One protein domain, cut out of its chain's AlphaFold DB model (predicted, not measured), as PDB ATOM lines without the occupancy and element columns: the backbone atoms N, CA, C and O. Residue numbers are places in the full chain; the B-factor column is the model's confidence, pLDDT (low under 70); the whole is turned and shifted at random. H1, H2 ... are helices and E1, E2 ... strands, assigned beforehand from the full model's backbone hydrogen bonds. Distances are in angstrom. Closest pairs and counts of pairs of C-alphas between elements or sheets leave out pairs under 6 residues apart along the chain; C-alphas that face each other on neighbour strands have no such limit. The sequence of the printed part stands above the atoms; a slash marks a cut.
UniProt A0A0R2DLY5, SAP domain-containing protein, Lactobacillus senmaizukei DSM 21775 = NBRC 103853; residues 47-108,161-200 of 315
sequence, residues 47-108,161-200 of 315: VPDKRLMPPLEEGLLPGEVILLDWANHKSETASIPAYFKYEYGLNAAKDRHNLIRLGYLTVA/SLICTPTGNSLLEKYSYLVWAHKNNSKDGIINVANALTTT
ATOM      1  N   VAL A  47     -97.818  50.645 -42.526       77.25
ATOM      2  CA  VAL A  47     -97.075  50.488 -43.760       77.25
ATOM      3  C   VAL A  47     -95.642  50.203 -43.329       77.25
ATOM      4  O   VAL A  47     -95.021  51.070 -42.708       77.25
ATOM      5  N   PRO A  48     -95.131  49.002 -43.631       87.38
ATOM      6  CA  PRO A  48     -93.749  48.635 -43.361       87.38
ATOM      7  C   PRO A  48     -92.773  49.664 -43.936       87.38
ATOM      8  O   PRO A  48     -93.044  50.286 -44.971       87.38
ATOM      9  N   ASP A  49     -91.615  49.821 -43.296       91.19
ATOM     10  CA  ASP A  49     -90.571  50.708 -43.810       91.19
ATOM     11  C   ASP A  49     -90.157  50.252 -45.217       91.19
ATOM     12  O   ASP A  49     -89.704  49.125 -45.422       91.19
ATOM     13  N   LYS A  50     -90.303  51.144 -46.205       93.44
ATOM     14  CA  LYS A  50     -90.016  50.852 -47.616       93.44
ATOM     15  C   LYS A  50     -88.581  50.381 -47.840       93.44
ATOM     16  O   LYS A  50     -88.342  49.662 -48.802       93.44
ATOM     17  N   ARG A  51     -87.638  50.752 -46.968       94.88
ATOM     18  CA  ARG A  51     -86.236  50.308 -47.035       94.88
ATOM     19  C   ARG A  51     -86.071  48.812 -46.756       94.88
ATOM     20  O   ARG A  51     -85.041  48.258 -47.109       94.88
ATOM     21  N   LEU A  52     -87.072  48.164 -46.157       95.38
ATOM     22  CA  LEU A  52     -87.091  46.723 -45.891       95.38
ATOM     23  C   LEU A  52     -87.696  45.902 -47.042       95.38
ATOM     24  O   LEU A  52     -87.747  44.682 -46.944       95.38
ATOM     25  N   MET A  53     -88.210  46.551 -48.090       94.75
ATOM     26  CA  MET A  53     -88.908  45.891 -49.203       94.75
ATOM     27  C   MET A  53     -88.008  45.466 -50.379       94.75
ATOM     28  O   MET A  53     -88.406  44.561 -51.110       94.75
ATOM     29  N   PRO A  54     -86.833  46.079 -50.628       95.25
ATOM     30  CA  PRO A  54     -85.885  45.543 -51.597       95.25
ATOM     31  C   PRO A  54     -85.302  44.198 -51.131       95.25
ATOM     32  O   PRO A  54     -84.974  44.065 -49.949       95.25
ATOM     33  N   PRO A  55     -85.139  43.217 -52.037       96.38
ATOM     34  CA  PRO A  55     -84.474  41.965 -51.708       96.38
ATOM     35  C   PRO A  55     -82.972  42.176 -51.476       96.38
ATOM     36  O   PRO A  55     -82.336  43.030 -52.096       96.38
ATOM     37  N   LEU A  56     -82.421  41.358 -50.588       96.50
ATOM     38  CA  LEU A  56     -80.993  41.164 -50.368       96.50
ATOM     39  C   LEU A  56     -80.373  40.367 -51.530       96.50
ATOM     40  O   LEU A  56     -81.071  39.931 -52.447       96.50
ATOM     41  N   GLU A  57     -79.058  40.144 -51.477       95.50
ATOM     42  CA  GLU A  57     -78.309  39.436 -52.527       95.50
ATOM     43  C   GLU A  57     -78.868  38.033 -52.825       95.50
ATOM     44  O   GLU A  57     -78.873  37.594 -53.972       95.50
ATOM     45  N   GLU A  58     -79.396  37.345 -51.814       95.56
ATOM     46  CA  GLU A  58     -79.980  36.004 -51.911       95.56
ATOM     47  C   GLU A  58     -81.445  36.004 -52.377       95.56
ATOM     48  O   GLU A  58     -82.088  34.956 -52.414       95.56
ATOM     49  N   GLY A  59     -82.003  37.172 -52.709       96.12
ATOM     50  CA  GLY A  59     -83.401  37.312 -53.120       96.12
ATOM     51  C   GLY A  59     -84.405  37.318 -51.963       96.12
ATOM     52  O   GLY A  59     -85.607  37.339 -52.219       96.12
ATOM     53  N   LEU A  60     -83.932  37.312 -50.713       96.88
ATOM     54  CA  LEU A  60     -84.756  37.389 -49.503       96.88
ATOM     55  C   LEU A  60     -84.929  38.831 -49.031       96.88
ATOM     56  O   LEU A  60     -84.008  39.638 -49.123       96.88
ATOM     57  N   LEU A  61     -86.070  39.150 -48.437       97.81
ATOM     58  CA  LEU A  61     -86.268  40.412 -47.737       97.81
ATOM     59  C   LEU A  61     -85.481  40.433 -46.414       97.81
ATOM     60  O   LEU A  61     -85.382  39.407 -45.734       97.81
ATOM     61  N   PRO A  62     -85.023  41.611 -45.949       97.81
ATOM     62  CA  PRO A  62     -84.495  41.791 -44.595       97.81
ATOM     63  C   PRO A  62     -85.399  41.198 -43.505       97.81
ATOM     64  O   PRO A  62     -84.913  40.601 -42.548       97.81
ATOM     65  N   GLY A  63     -86.722  41.308 -43.669       97.38
ATOM     66  CA  GLY A  63     -87.688  40.694 -42.761       97.38
ATOM     67  C   GLY A  63     -87.628  39.165 -42.734       97.38
ATOM     68  O   GLY A  63     -87.796  38.574 -41.669       97.38
ATOM     69  N   GLU A  64     -87.367  38.510 -43.867       98.31
ATOM     70  CA  GLU A  64     -87.281  37.046 -43.949       98.31
ATOM     71  C   GLU A  64     -86.044  36.510 -43.218       98.31
ATOM     72  O   GLU A  64     -86.107  35.442 -42.615       98.31
ATOM     73  N   VAL A  65     -84.955  37.284 -43.161       98.31
ATOM     74  CA  VAL A  65     -83.791  36.976 -42.309       98.31
ATOM     75  C   VAL A  65     -84.170  37.010 -40.823       98.31
ATOM     76  O   VAL A  65     -83.780  36.130 -40.057       98.31
ATOM     77  N   ILE A  66     -84.972  37.994 -40.400       98.25
ATOM     78  CA  ILE A  66     -85.469  38.061 -39.015       98.25
ATOM     79  C   ILE A  66     -86.432  36.902 -38.726       98.25
ATOM     80  O   ILE A  66     -86.393  36.314 -37.644       98.25
ATOM     81  N   LEU A  67     -87.272  36.542 -39.700       98.06
ATOM     82  CA  LEU A  67     -88.175  35.399 -39.593       98.06
ATOM     83  C   LEU A  67     -87.403  34.081 -39.467       98.06
ATOM     84  O   LEU A  67     -87.801  33.233 -38.670       98.06
ATOM     85  N   LEU A  68     -86.297  33.930 -40.199       98.19
ATOM     86  CA  LEU A  68     -85.391  32.787 -40.109       98.19
ATOM     87  C   LEU A  68     -84.794  32.646 -38.697       98.19
ATOM     88  O   LEU A  68     -84.927  31.580 -38.094       98.19
ATOM     89  N   ASP A  69     -84.209  33.717 -38.142       97.94
ATOM     90  CA  ASP A  69     -83.669  33.726 -36.766       97.94
ATOM     91  C   ASP A  69     -84.759  33.399 -35.737       97.94
ATOM     92  O   ASP A  69     -84.544  32.594 -34.830       97.94
ATOM     93  N   TRP A  70     -85.955  33.978 -35.897       97.06
ATOM     94  CA  TRP A  70     -87.076  33.733 -34.992       97.06
ATOM     95  C   TRP A  70     -87.594  32.293 -35.058       97.06
ATOM     96  O   TRP A  70     -87.938  31.731 -34.015       97.06
ATOM     97  N   ALA A  71     -87.693  31.718 -36.262       95.56
ATOM     98  CA  ALA A  71     -88.242  30.385 -36.501       95.56
ATOM     99  C   ALA A  71     -87.285  29.266 -36.076       95.56
ATOM    100  O   ALA A  71     -87.736  28.152 -35.801       95.56
ATOM    101  N   ASN A  72     -85.985  29.549 -35.988       94.12
ATOM    102  CA  ASN A  72     -85.002  28.582 -35.527       94.12
ATOM    103  C   ASN A  72     -85.355  28.063 -34.117       94.12
ATOM    104  O   ASN A  72     -85.618  28.827 -33.185       94.12
ATOM    105  N   HIS A  73     -85.386  26.740 -33.967       88.94
ATOM    106  CA  HIS A  73     -85.815  26.008 -32.772       88.94
ATOM    107  C   HIS A  73     -87.288  26.194 -32.360       88.94
ATOM    108  O   HIS A  73     -87.668  25.811 -31.250       88.94
ATOM    109  N   LYS A  74     -88.142  26.762 -33.219       89.25
ATOM    110  CA  LYS A  74     -89.596  26.819 -32.995       89.25
ATOM    111  C   LYS A  74     -90.278  25.597 -33.578       89.25
ATOM    112  O   LYS A  74     -89.852  25.096 -34.606       89.25
ATOM    113  N   SER A  75     -91.379  25.169 -32.966       86.50
ATOM    114  CA  SER A  75     -92.292  24.207 -33.595       86.50
ATOM    115  C   SER A  75     -92.723  24.701 -34.980       86.50
ATOM    116  O   SER A  75     -92.994  25.892 -35.146       86.50
ATOM    117  N   GLU A  76     -92.874  23.797 -35.945       82.31
ATOM    118  CA  GLU A  76     -93.460  24.110 -37.255       82.31
ATOM    119  C   GLU A  76     -94.854  24.763 -37.134       82.31
ATOM    120  O   GLU A  76     -95.203  25.687 -37.872       82.31
ATOM    121  N   THR A  77     -95.620  24.350 -36.121       84.69
ATOM    122  CA  THR A  77     -96.957  24.867 -35.789       84.69
ATOM    123  C   THR A  77     -96.937  26.076 -34.848       84.69
ATOM    124  O   THR A  77     -97.987  26.519 -34.384       84.69
ATOM    125  N   ALA A  78     -95.761  26.636 -34.540       87.31
ATOM    126  CA  ALA A  78     -95.661  27.779 -33.640       87.31
ATOM    127  C   ALA A  78     -96.427  28.996 -34.182       87.31
ATOM    128  O   ALA A  78     -96.272  29.385 -35.347       87.31
ATOM    129  N   SER A  79     -97.206  29.618 -33.291       91.81
ATOM    130  CA  SER A  79     -97.897  30.881 -33.555       91.81
ATOM    131  C   SER A  79     -96.877  31.983 -33.832       91.81
ATOM    132  O   SER A  79     -95.984  32.236 -33.017       91.81
ATOM    133  N   ILE A  80     -96.993  32.608 -35.005       93.44
ATOM    134  CA  ILE A  80     -96.058  33.633 -35.462       93.44
ATOM    135  C   ILE A  80     -96.507  35.007 -34.946       93.44
ATOM    136  O   ILE A  80     -97.674  35.361 -35.122       93.44
ATOM    137  N   PRO A  81     -95.611  35.809 -34.342       95.12
ATOM    138  CA  PRO A  81     -95.934  37.152 -33.887       95.12
ATOM    139  C   PRO A  81     -96.481  38.054 -34.996       95.12
ATOM    140  O   PRO A  81     -95.943  38.115 -36.102       95.12
ATOM    141  N   ALA A  82     -97.510  38.835 -34.663       93.81
ATOM    142  CA  ALA A  82     -98.172  39.730 -35.611       93.81
ATOM    143  C   ALA A  82     -97.267  40.863 -36.133       93.81
ATOM    144  O   ALA A  82     -97.533  41.401 -37.208       93.81
ATOM    145  N   TYR A  83     -96.191  41.215 -35.414       94.12
ATOM    146  CA  TYR A  83     -95.282  42.289 -35.826       94.12
ATOM    147  C   TYR A  83     -94.599  42.001 -37.170       94.12
ATOM    148  O   TYR A  83     -94.311  42.937 -37.904       94.12
ATOM    149  N   PHE A  84     -94.415  40.733 -37.562       96.19
ATOM    150  CA  PHE A  84     -93.853  40.399 -38.877       96.19
ATOM    151  C   PHE A  84     -94.671  40.977 -40.034       96.19
ATOM    152  O   PHE A  84     -94.110  41.386 -41.048       96.19
ATOM    153  N   LYS A  85     -95.992  41.075 -39.862       95.12
ATOM    154  CA  LYS A  85     -96.873  41.689 -40.853       95.12
ATOM    155  C   LYS A  85     -96.714  43.206 -40.889       95.12
ATOM    156  O   LYS A  85     -96.583  43.777 -41.965       95.12
ATOM    157  N   TYR A  86     -96.766  43.860 -39.730       92.62
ATOM    158  CA  TYR A  86     -96.866  45.320 -39.668       92.62
ATOM    159  C   TYR A  86     -95.506  46.024 -39.747       92.62
ATOM    160  O   TYR A  86     -95.404  47.058 -40.396       92.62
ATOM    161  N   GLU A  87     -94.458  45.456 -39.147       92.00
ATOM    162  CA  GLU A  87     -93.108  46.035 -39.158       92.00
ATOM    163  C   GLU A  87     -92.320  45.636 -40.412       92.00
ATOM    164  O   GLU A  87     -91.606  46.460 -40.980       92.00
ATOM    165  N   TYR A  88     -92.472  44.387 -40.864       95.56
ATOM    166  CA  TYR A  88     -91.664  43.816 -41.950       95.56
ATOM    167  C   TYR A  88     -92.444  43.518 -43.232       95.56
ATOM    168  O   TYR A  88     -91.843  43.084 -44.209       95.56
ATOM    169  N   GLY A  89     -93.764  43.721 -43.256       94.38
ATOM    170  CA  GLY A  89     -94.578  43.499 -44.457       94.38
ATOM    171  C   GLY A  89     -94.724  42.044 -44.880       94.38
ATOM    172  O   GLY A  89     -95.132  41.782 -46.009       94.38
ATOM    173  N   LEU A  90     -94.401  41.097 -43.999       96.06
ATOM    174  CA  LEU A  90     -94.368  39.682 -44.341       96.06
ATOM    175  C   LEU A  90     -95.741  39.025 -44.236       96.06
ATOM    176  O   LEU A  90     -96.538  39.310 -43.336       96.06
ATOM    177  N   ASN A  91     -95.952  38.020 -45.082       95.88
ATOM    178  CA  ASN A  91     -96.895  36.953 -44.795       95.88
ATOM    179  C   ASN A  91     -96.112  35.811 -44.147       95.88
ATOM    180  O   ASN A  91     -95.794  34.808 -44.781       95.88
ATOM    181  N   ALA A  92     -95.817  35.963 -42.859       94.25
ATOM    182  CA  ALA A  92     -94.828  35.133 -42.185       94.25
ATOM    183  C   ALA A  92     -95.101  33.616 -42.248       94.25
ATOM    184  O   ALA A  92     -94.163  32.826 -42.216       94.25
ATOM    185  N   ALA A  93     -96.360  33.178 -42.373       94.12
ATOM    186  CA  ALA A  93     -96.672  31.762 -42.578       94.12
ATOM    187  C   ALA A  93     -96.217  31.272 -43.963       94.12
ATOM    188  O   ALA A  93     -95.562  30.232 -44.069       94.12
ATOM    189  N   LYS A  94     -96.524  32.044 -45.013       96.50
ATOM    190  CA  LYS A  94     -96.077  31.783 -46.387       96.50
ATOM    191  C   LYS A  94     -94.556  31.895 -46.497       96.50
ATOM    192  O   LYS A  94     -93.923  31.011 -47.065       96.50
ATOM    193  N   ASP A  95     -93.976  32.935 -45.912       97.06
ATOM    194  CA  ASP A  95     -92.542  33.214 -46.005       97.06
ATOM    195  C   ASP A  95     -91.721  32.171 -45.232       97.06
ATOM    196  O   ASP A  95     -90.713  31.683 -45.731       97.06
ATOM    197  N   ARG A  96     -92.211  31.678 -44.085       96.00
ATOM    198  CA  ARG A  96     -91.604  30.524 -43.399       96.00
ATOM    199  C   ARG A  96     -91.615  29.267 -44.269       96.00
ATOM    200  O   ARG A  96     -90.623  28.546 -44.306       96.00
ATOM    201  N   HIS A  97     -92.714  29.000 -44.977       94.88
ATOM    202  CA  HIS A  97     -92.782  27.865 -45.901       94.88
ATOM    203  C   HIS A  97     -91.812  28.040 -47.081       94.88
ATOM    204  O   HIS A  97     -91.163  27.082 -47.497       94.88
ATOM    205  N   ASN A  98     -91.639  29.271 -47.574       96.44
ATOM    206  CA  ASN A  98     -90.622  29.589 -48.575       96.44
ATOM    207  C   ASN A  98     -89.200  29.361 -48.052       96.44
ATOM    208  O   ASN A  98     -88.406  28.756 -48.764       96.44
ATOM    209  N   LEU A  99     -88.885  29.767 -46.819       97.81
ATOM    210  CA  LEU A  99     -87.578  29.519 -46.199       97.81
ATOM    211  C   LEU A  99     -87.264  28.018 -46.085       97.81
ATOM    212  O   LEU A  99     -86.114  27.623 -46.271       97.81
ATOM    213  N   ILE A 100     -88.276  27.179 -45.834       96.25
ATOM    214  CA  ILE A 100     -88.134  25.713 -45.860       96.25
ATOM    215  C   ILE A 100     -87.887  25.224 -47.291       96.25
ATOM    216  O   ILE A 100     -86.925  24.506 -47.549       96.25
ATOM    217  N   ARG A 101     -88.717  25.657 -48.248       97.00
ATOM    218  CA  ARG A 101     -88.604  25.276 -49.667       97.00
ATOM    219  C   ARG A 101     -87.256  25.669 -50.282       97.00
ATOM    220  O   ARG A 101     -86.743  24.947 -51.130       97.00
ATOM    221  N   LEU A 102     -86.705  26.812 -49.881       97.06
ATOM    222  CA  LEU A 102     -85.402  27.318 -50.319       97.06
ATOM    223  C   LEU A 102     -84.226  26.670 -49.568       97.06
ATOM    224  O   LEU A 102     -83.075  26.926 -49.906       97.06
ATOM    225  N   GLY A 103     -84.496  25.825 -48.569       97.25
ATOM    226  CA  GLY A 103     -83.470  25.090 -47.837       97.25
ATOM    227  C   GLY A 103     -82.717  25.917 -46.797       97.25
ATOM    228  O   GLY A 103     -81.615  25.529 -46.423       97.25
ATOM    229  N   TYR A 104     -83.273  27.032 -46.310       98.00
ATOM    230  CA  TYR A 104     -82.723  27.786 -45.171       98.00
ATOM    231  C   TYR A 104     -83.193  27.220 -43.823       98.00
ATOM    232  O   TYR A 104     -82.457  27.260 -42.836       98.00
ATOM    233  N   LEU A 105     -84.403  26.652 -43.791       96.44
ATOM    234  CA  LEU A 105     -84.955  25.905 -42.660       96.44
ATOM    235  C   LEU A 105     -85.232  24.462 -43.061       96.44
ATOM    236  O   LEU A 105     -85.596  24.178 -44.199       96.44
ATOM    237  N   THR A 106     -85.139  23.559 -42.097       94.94
ATOM    238  CA  THR A 106     -85.662  22.200 -42.221       94.94
ATOM    239  C   THR A 106     -86.370  21.798 -40.937       94.94
ATOM    240  O   THR A 106     -86.137  22.374 -39.873       94.94
ATOM    241  N   VAL A 107     -87.243  20.802 -41.033       91.12
ATOM    242  CA  VAL A 107     -87.766  20.114 -39.855       91.12
ATOM    243  C   VAL A 107     -86.617  19.323 -39.231       91.12
ATOM    244  O   VAL A 107     -85.916  18.597 -39.936       91.12
ATOM    245  N   ALA A 108     -86.417  19.487 -37.925       88.62
ATOM    246  CA  ALA A 108     -85.402  18.768 -37.169       88.62
ATOM    247  C   ALA A 108     -85.610  17.257 -37.286       88.62
ATOM    248  O   ALA A 108     -86.749  16.768 -37.265       88.62
ATOM    249  N   SER A 161     -89.472  20.641 -34.121       87.12
ATOM    250  CA  SER A 161     -88.902  21.975 -34.240       87.12
ATOM    251  C   SER A 161     -88.320  22.172 -35.633       87.12
ATOM    252  O   SER A 161     -87.812  21.235 -36.239       87.12
ATOM    253  N   LEU A 162     -88.350  23.399 -36.124       91.44
ATOM    254  CA  LEU A 162     -87.553  23.843 -37.249       91.44
ATOM    255  C   LEU A 162     -86.134  24.132 -36.773       91.44
ATOM    256  O   LEU A 162     -85.925  24.609 -35.655       91.44
ATOM    257  N   ILE A 163     -85.163  23.865 -37.630       93.56
ATOM    258  CA  ILE A 163     -83.760  24.203 -37.418       93.56
ATOM    259  C   ILE A 163     -83.188  24.842 -38.674       93.56
ATOM    260  O   ILE A 163     -83.607  24.538 -39.795       93.56
ATOM    261  N   CYS A 164     -82.227  25.741 -38.483       95.38
ATOM    262  CA  CYS A 164     -81.462  26.287 -39.595       95.38
ATOM    263  C   CYS A 164     -80.578  25.206 -40.217       95.38
ATOM    264  O   CYS A 164     -79.869  24.479 -39.518       95.38
ATOM    265  N   THR A 165     -80.595  25.138 -41.544       96.94
ATOM    266  CA  THR A 165     -79.632  24.344 -42.313       96.94
ATOM    267  C   THR A 165     -78.251  25.015 -42.272       96.94
ATOM    268  O   THR A 165     -78.148  26.171 -41.850       96.94
ATOM    269  N   PRO A 166     -77.172  24.361 -42.745       97.38
ATOM    270  CA  PRO A 166     -75.880  25.028 -42.913       97.38
ATOM    271  C   PRO A 166     -75.990  26.337 -43.711       97.38
ATOM    272  O   PRO A 166     -75.485  27.365 -43.271       97.38
ATOM    273  N   THR A 167     -76.749  26.330 -44.810       97.62
ATOM    274  CA  THR A 167     -77.015  27.519 -45.633       97.62
ATOM    275  C   THR A 167     -77.784  28.599 -44.866       97.62
ATOM    276  O   THR A 167     -77.458  29.780 -44.969       97.62
ATOM    277  N   GLY A 168     -78.772  28.208 -44.053       97.88
ATOM    278  CA  GLY A 168     -79.489  29.117 -43.156       97.88
ATOM    279  C   GLY A 168     -78.578  29.769 -42.117       97.88
ATOM    280  O   GLY A 168     -78.640  30.981 -41.920       97.88
ATOM    281  N   ASN A 169     -77.687  28.994 -41.496       97.94
ATOM    282  CA  ASN A 169     -76.733  29.518 -40.518       97.94
ATOM    283  C   ASN A 169     -75.750  30.507 -41.159       97.94
ATOM    284  O   ASN A 169     -75.570  31.598 -40.627       97.94
ATOM    285  N   SER A 170     -75.192  30.189 -42.333       98.12
ATOM    286  CA  SER A 170     -74.318  31.121 -43.061       98.12
ATOM    287  C   SER A 170     -75.032  32.425 -43.435       98.12
ATOM    288  O   SER A 170     -74.437  33.500 -43.356       98.12
ATOM    289  N   LEU A 171     -76.323  32.360 -43.785       98.12
ATOM    290  CA  LEU A 171     -77.136  33.552 -44.036       98.12
ATOM    291  C   LEU A 171     -77.293  34.406 -42.765       98.12
ATOM    292  O   LEU A 171     -77.107  35.624 -42.807       98.12
ATOM    293  N   LEU A 172     -77.606  33.779 -41.625       98.06
ATOM    294  CA  LEU A 172     -77.732  34.474 -40.340       98.06
ATOM    295  C   LEU A 172     -76.411  35.086 -39.867       98.06
ATOM    296  O   LEU A 172     -76.420  36.163 -39.277       98.06
ATOM    297  N   GLU A 173     -75.278  34.439 -40.139       98.06
ATOM    298  CA  GLU A 173     -73.952  34.993 -39.862       98.06
ATOM    299  C   GLU A 173     -73.683  36.237 -40.719       98.06
ATOM    300  O   GLU A 173     -73.356  37.299 -40.176       98.06
ATOM    301  N   LYS A 174     -73.910  36.137 -42.038       98.06
ATOM    302  CA  LYS A 174     -73.745  37.243 -42.996       98.06
ATOM    303  C   LYS A 174     -74.580  38.467 -42.614       98.06
ATOM    304  O   LYS A 174     -74.081  39.590 -42.633       98.06
ATOM    305  N   TYR A 175     -75.833  38.254 -42.216       98.00
ATOM    306  CA  TYR A 175     -76.773  39.317 -41.848       98.00
ATOM    307  C   TYR A 175     -76.971  39.468 -40.334       98.00
ATOM    308  O   TYR A 175     -77.982  40.007 -39.871       98.00
ATOM    309  N   SER A 176     -75.984  39.049 -39.539       97.44
ATOM    310  CA  SER A 176     -76.035  39.097 -38.071       97.44
ATOM    311  C   SER A 176     -76.282  40.506 -37.515       97.44
ATOM    312  O   SER A 176     -76.896  40.666 -36.458       97.44
ATOM    313  N   TYR A 177     -75.875  41.546 -38.247       96.69
ATOM    314  CA  TYR A 177     -76.129  42.945 -37.903       96.69
ATOM    315  C   TYR A 177     -77.621  43.329 -37.973       96.69
ATOM    316  O   TYR A 177     -78.070  44.132 -37.152       96.69
ATOM    317  N   LEU A 178     -78.411  42.726 -38.873       97.75
ATOM    318  CA  LEU A 178     -79.866  42.924 -38.941       97.75
ATOM    319  C   LEU A 178     -80.557  42.276 -37.740       97.75
ATOM    320  O   LEU A 178     -81.380  42.904 -37.073       97.75
ATOM    321  N   VAL A 179     -80.160  41.040 -37.416       97.38
ATOM    322  CA  VAL A 179     -80.650  40.306 -36.240       97.38
ATOM    323  C   VAL A 179     -80.318  41.065 -34.953       97.38
ATOM    324  O   VAL A 179     -81.167  41.211 -34.069       97.38
ATOM    325  N   TRP A 180     -79.097  41.595 -34.850       97.56
ATOM    326  CA  TRP A 180     -78.689  42.444 -33.736       97.56
ATOM    327  C   TRP A 180     -79.580  43.686 -33.618       97.56
ATOM    328  O   TRP A 180     -80.066  43.971 -32.523       97.56
ATOM    329  N   ALA A 181     -79.831  44.395 -34.721       97.00
ATOM    330  CA  ALA A 181     -80.638  45.612 -34.712       97.00
ATOM    331  C   ALA A 181     -82.105  45.344 -34.340       97.00
ATOM    332  O   ALA A 181     -82.686  46.120 -33.587       97.00
ATOM    333  N   HIS A 182     -82.686  44.225 -34.788       95.94
ATOM    334  CA  HIS A 182     -84.025  43.803 -34.362       95.94
ATOM    335  C   HIS A 182     -84.089  43.556 -32.849       95.94
ATOM    336  O   HIS A 182     -84.975  44.071 -32.168       95.94
ATOM    337  N   LYS A 183     -83.121  42.806 -32.305       95.38
ATOM    338  CA  LYS A 183     -83.063  42.459 -30.874       95.38
ATOM    339  C   LYS A 183     -82.768  43.664 -29.971       95.38
ATOM    340  O   LYS A 183     -83.080  43.612 -28.786       95.38
ATOM    341  N   ASN A 184     -82.170  44.724 -30.518       94.81
ATOM    342  CA  ASN A 184     -81.766  45.932 -29.792       94.81
ATOM    343  C   ASN A 184     -82.507  47.187 -30.282       94.81
ATOM    344  O   ASN A 184     -81.969  48.287 -30.158       94.81
ATOM    345  N   ASN A 185     -83.712  47.026 -30.842       92.19
ATOM    346  CA  ASN A 185     -84.501  48.144 -31.350       92.19
ATOM    347  C   ASN A 185     -84.669  49.224 -30.265       92.19
ATOM    348  O   ASN A 185     -85.133  48.931 -29.157       92.19
ATOM    349  N   SER A 186     -84.253  50.455 -30.554       91.19
ATOM    350  CA  SER A 186     -84.205  51.532 -29.565       91.19
ATOM    351  C   SER A 186     -85.446  52.422 -29.636       91.19
ATOM    352  O   SER A 186     -86.012  52.667 -30.698       91.19
ATOM    353  N   LYS A 187     -85.880  52.947 -28.481       88.94
ATOM    354  CA  LYS A 187     -87.093  53.785 -28.380       88.94
ATOM    355  C   LYS A 187     -86.996  55.110 -29.143       88.94
ATOM    356  O   LYS A 187     -88.020  55.657 -29.528       88.94
ATOM    357  N   ASP A 188     -85.781  55.611 -29.343       87.31
ATOM    358  CA  ASP A 188     -85.491  56.800 -30.152       87.31
ATOM    359  C   ASP A 188     -85.491  56.507 -31.666       87.31
ATOM    360  O   ASP A 188     -85.292  57.412 -32.473       87.31
ATOM    361  N   GLY A 189     -85.697  55.247 -32.071       91.94
ATOM    362  CA  GLY A 189     -85.732  54.821 -33.467       91.94
ATOM    363  C   GLY A 189     -84.369  54.819 -34.162       91.94
ATOM    364  O   GLY A 189     -84.316  54.609 -35.372       91.94
ATOM    365  N   ILE A 190     -83.260  55.042 -33.448       92.19
ATOM    366  CA  ILE A 190     -81.918  55.077 -34.048       92.19
ATOM    367  C   ILE A 190     -81.443  53.668 -34.404       92.19
ATOM    368  O   ILE A 190     -81.024  53.424 -35.537       92.19
ATOM    369  N   ILE A 191     -81.520  52.733 -33.463       94.69
ATOM    370  CA  ILE A 191     -81.190  51.328 -33.683       94.69
ATOM    371  C   ILE A 191     -82.462  50.640 -34.153       94.69
ATOM    372  O   ILE A 191     -83.380  50.456 -33.370       94.69
ATOM    373  N   ASN A 192     -82.516  50.268 -35.429       96.06
ATOM    374  CA  ASN A 192     -83.555  49.417 -36.004       96.06
ATOM    375  C   ASN A 192     -83.016  48.734 -37.274       96.06
ATOM    376  O   ASN A 192     -81.961  49.115 -37.791       96.06
ATOM    377  N   VAL A 193     -83.741  47.737 -37.788       96.50
ATOM    378  CA  VAL A 193     -83.312  46.939 -38.953       96.50
ATOM    379  C   VAL A 193     -83.116  47.798 -40.207       96.50
ATOM    380  O   VAL A 193     -82.134  47.615 -40.921       96.50
ATOM    381  N   ALA A 194     -83.988  48.776 -40.458       96.00
ATOM    382  CA  ALA A 194     -83.903  49.623 -41.646       96.00
ATOM    383  C   ALA A 194     -82.660  50.530 -41.633       96.00
ATOM    384  O   ALA A 194     -82.007  50.719 -42.656       96.00
ATOM    385  N   ASN A 195     -82.286  51.062 -40.469       95.88
ATOM    386  CA  ASN A 195     -81.058  51.841 -40.322       95.88
ATOM    387  C   ASN A 195     -79.810  50.951 -40.424       95.88
ATOM    388  O   ASN A 195     -78.809  51.370 -41.005       95.88
ATOM    389  N   ALA A 196     -79.887  49.709 -39.937       96.31
ATOM    390  CA  ALA A 196     -78.798  48.738 -40.025       96.31
ATOM    391  C   ALA A 196     -78.456  48.320 -41.468       96.31
ATOM    392  O   ALA A 196     -77.322  47.937 -41.721       96.31
ATOM    393  N   LEU A 197     -79.379  48.467 -42.429       95.62
ATOM    394  CA  LEU A 197     -79.097  48.246 -43.857       95.62
ATOM    395  C   LEU A 197     -78.139  49.278 -44.468       95.62
ATOM    396  O   LEU A 197     -77.537  49.023 -45.504       95.62
ATOM    397  N   THR A 198     -78.028  50.464 -43.866       93.50
ATOM    398  CA  THR A 198     -77.320  51.608 -44.473       93.50
ATOM    399  C   THR A 198     -76.169  52.127 -43.624       93.50
ATOM    400  O   THR A 198     -75.429  53.009 -44.048       93.50
ATOM    401  N   THR A 199     -76.036  51.645 -42.390       93.00
ATOM    402  CA  THR A 199     -75.098  52.177 -41.403       93.00
ATOM    403  C   THR A 199     -74.553  51.047 -40.537       93.00
ATOM    404  O   THR A 199     -75.275  50.118 -40.182       93.00
ATOM    405  N   THR A 200     -73.279  51.150 -40.153       94.38
ATOM    406  CA  THR A 200     -72.627  50.162 -39.287       94.38
ATOM    407  C   THR A 200     -73.180  50.182 -37.863       94.38
ATOM    408  O   THR A 200     -73.626  51.214 -37.348       94.38
TER     409      THR A 200
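Overview. This is residues 47 to 108 and 161 to 200 of the 315 residues of the protein "SAP domain-containing protein" of Lactobacillus senmaizukei DSM 21775 = NBRC 103853 (UniProt A0A0R2DLY5). One helix, H1, forms the core, and H3, H4 and H5 pack round it, crossing it at large angles. The small two-stranded ribbon E1 and E2 lies by the last residues of H1, while short H6 packs on H5 near the other end. The printed part has 102 residues, with six named helices and two named strands in the order H1 H2 H3 E1 E2 H4 H5 H6 along the chain and an antiparallel sheet E1 - E2; helices hold 45 and strands 6 of the 51 residues in named elements, and the class is mostly helix. It is compact, with a radius of gyration of the C-alphas of 12.9 A and spans of 38 by 26 by 22 A.

Arrangement. H1, residues 62 to 71, is the hub. H2, residues 83 to 86, is close to H1 but not clearly touching, Gly 63 and Phe 84 having the closest C-alphas at 7.3 A. H3, residues 92 to 101, touches H1 about perpendicular at 82 degrees, closest at C-alphas 64 and 95, 6.8 A. E1, residues 105 to 107, and E2, residues 162 to 164, are antiparallel, with N 106 and O 163 at 2.9 A. H4, residues 166 to 174, touches H1 at a steep tilt of 55 degrees, opposite ways, closest at C-alphas 65 and 172, 6.8 A. H5, residues 176 to 183, touches H1 about perpendicular at 74 degrees, closest at C-alphas 66 and 179, 6.0 A. H6, residues 193 to 196, touches H5, closest at C-alphas 193 and 181, 5.2 A. H3 and H4 are apart. In H1, H3, H4 and H5 every O i to N i+4 pair is within hydrogen-bond range; H2 and H6 are too short for such a pair.

Along the chain. H1 runs 14.5 A from C-alpha 62 at (-84.495, 41.791, -44.595). H3 measures 13.9 A, H4 12.4 A and H5 10.6 A. H6 ends at C-alpha 196, (-78.798, 48.738, -40.025).

Size, cuts and confidence. C-alphas 108 and 188 are farthest apart, 38.7 A. Residues 109 to 160 are not printed; C-alphas 108 and 161 stand 5.6 A apart across the cut. The link H1 to H2 is long, 11 residues. No printed residue is under 70 in pLDDT.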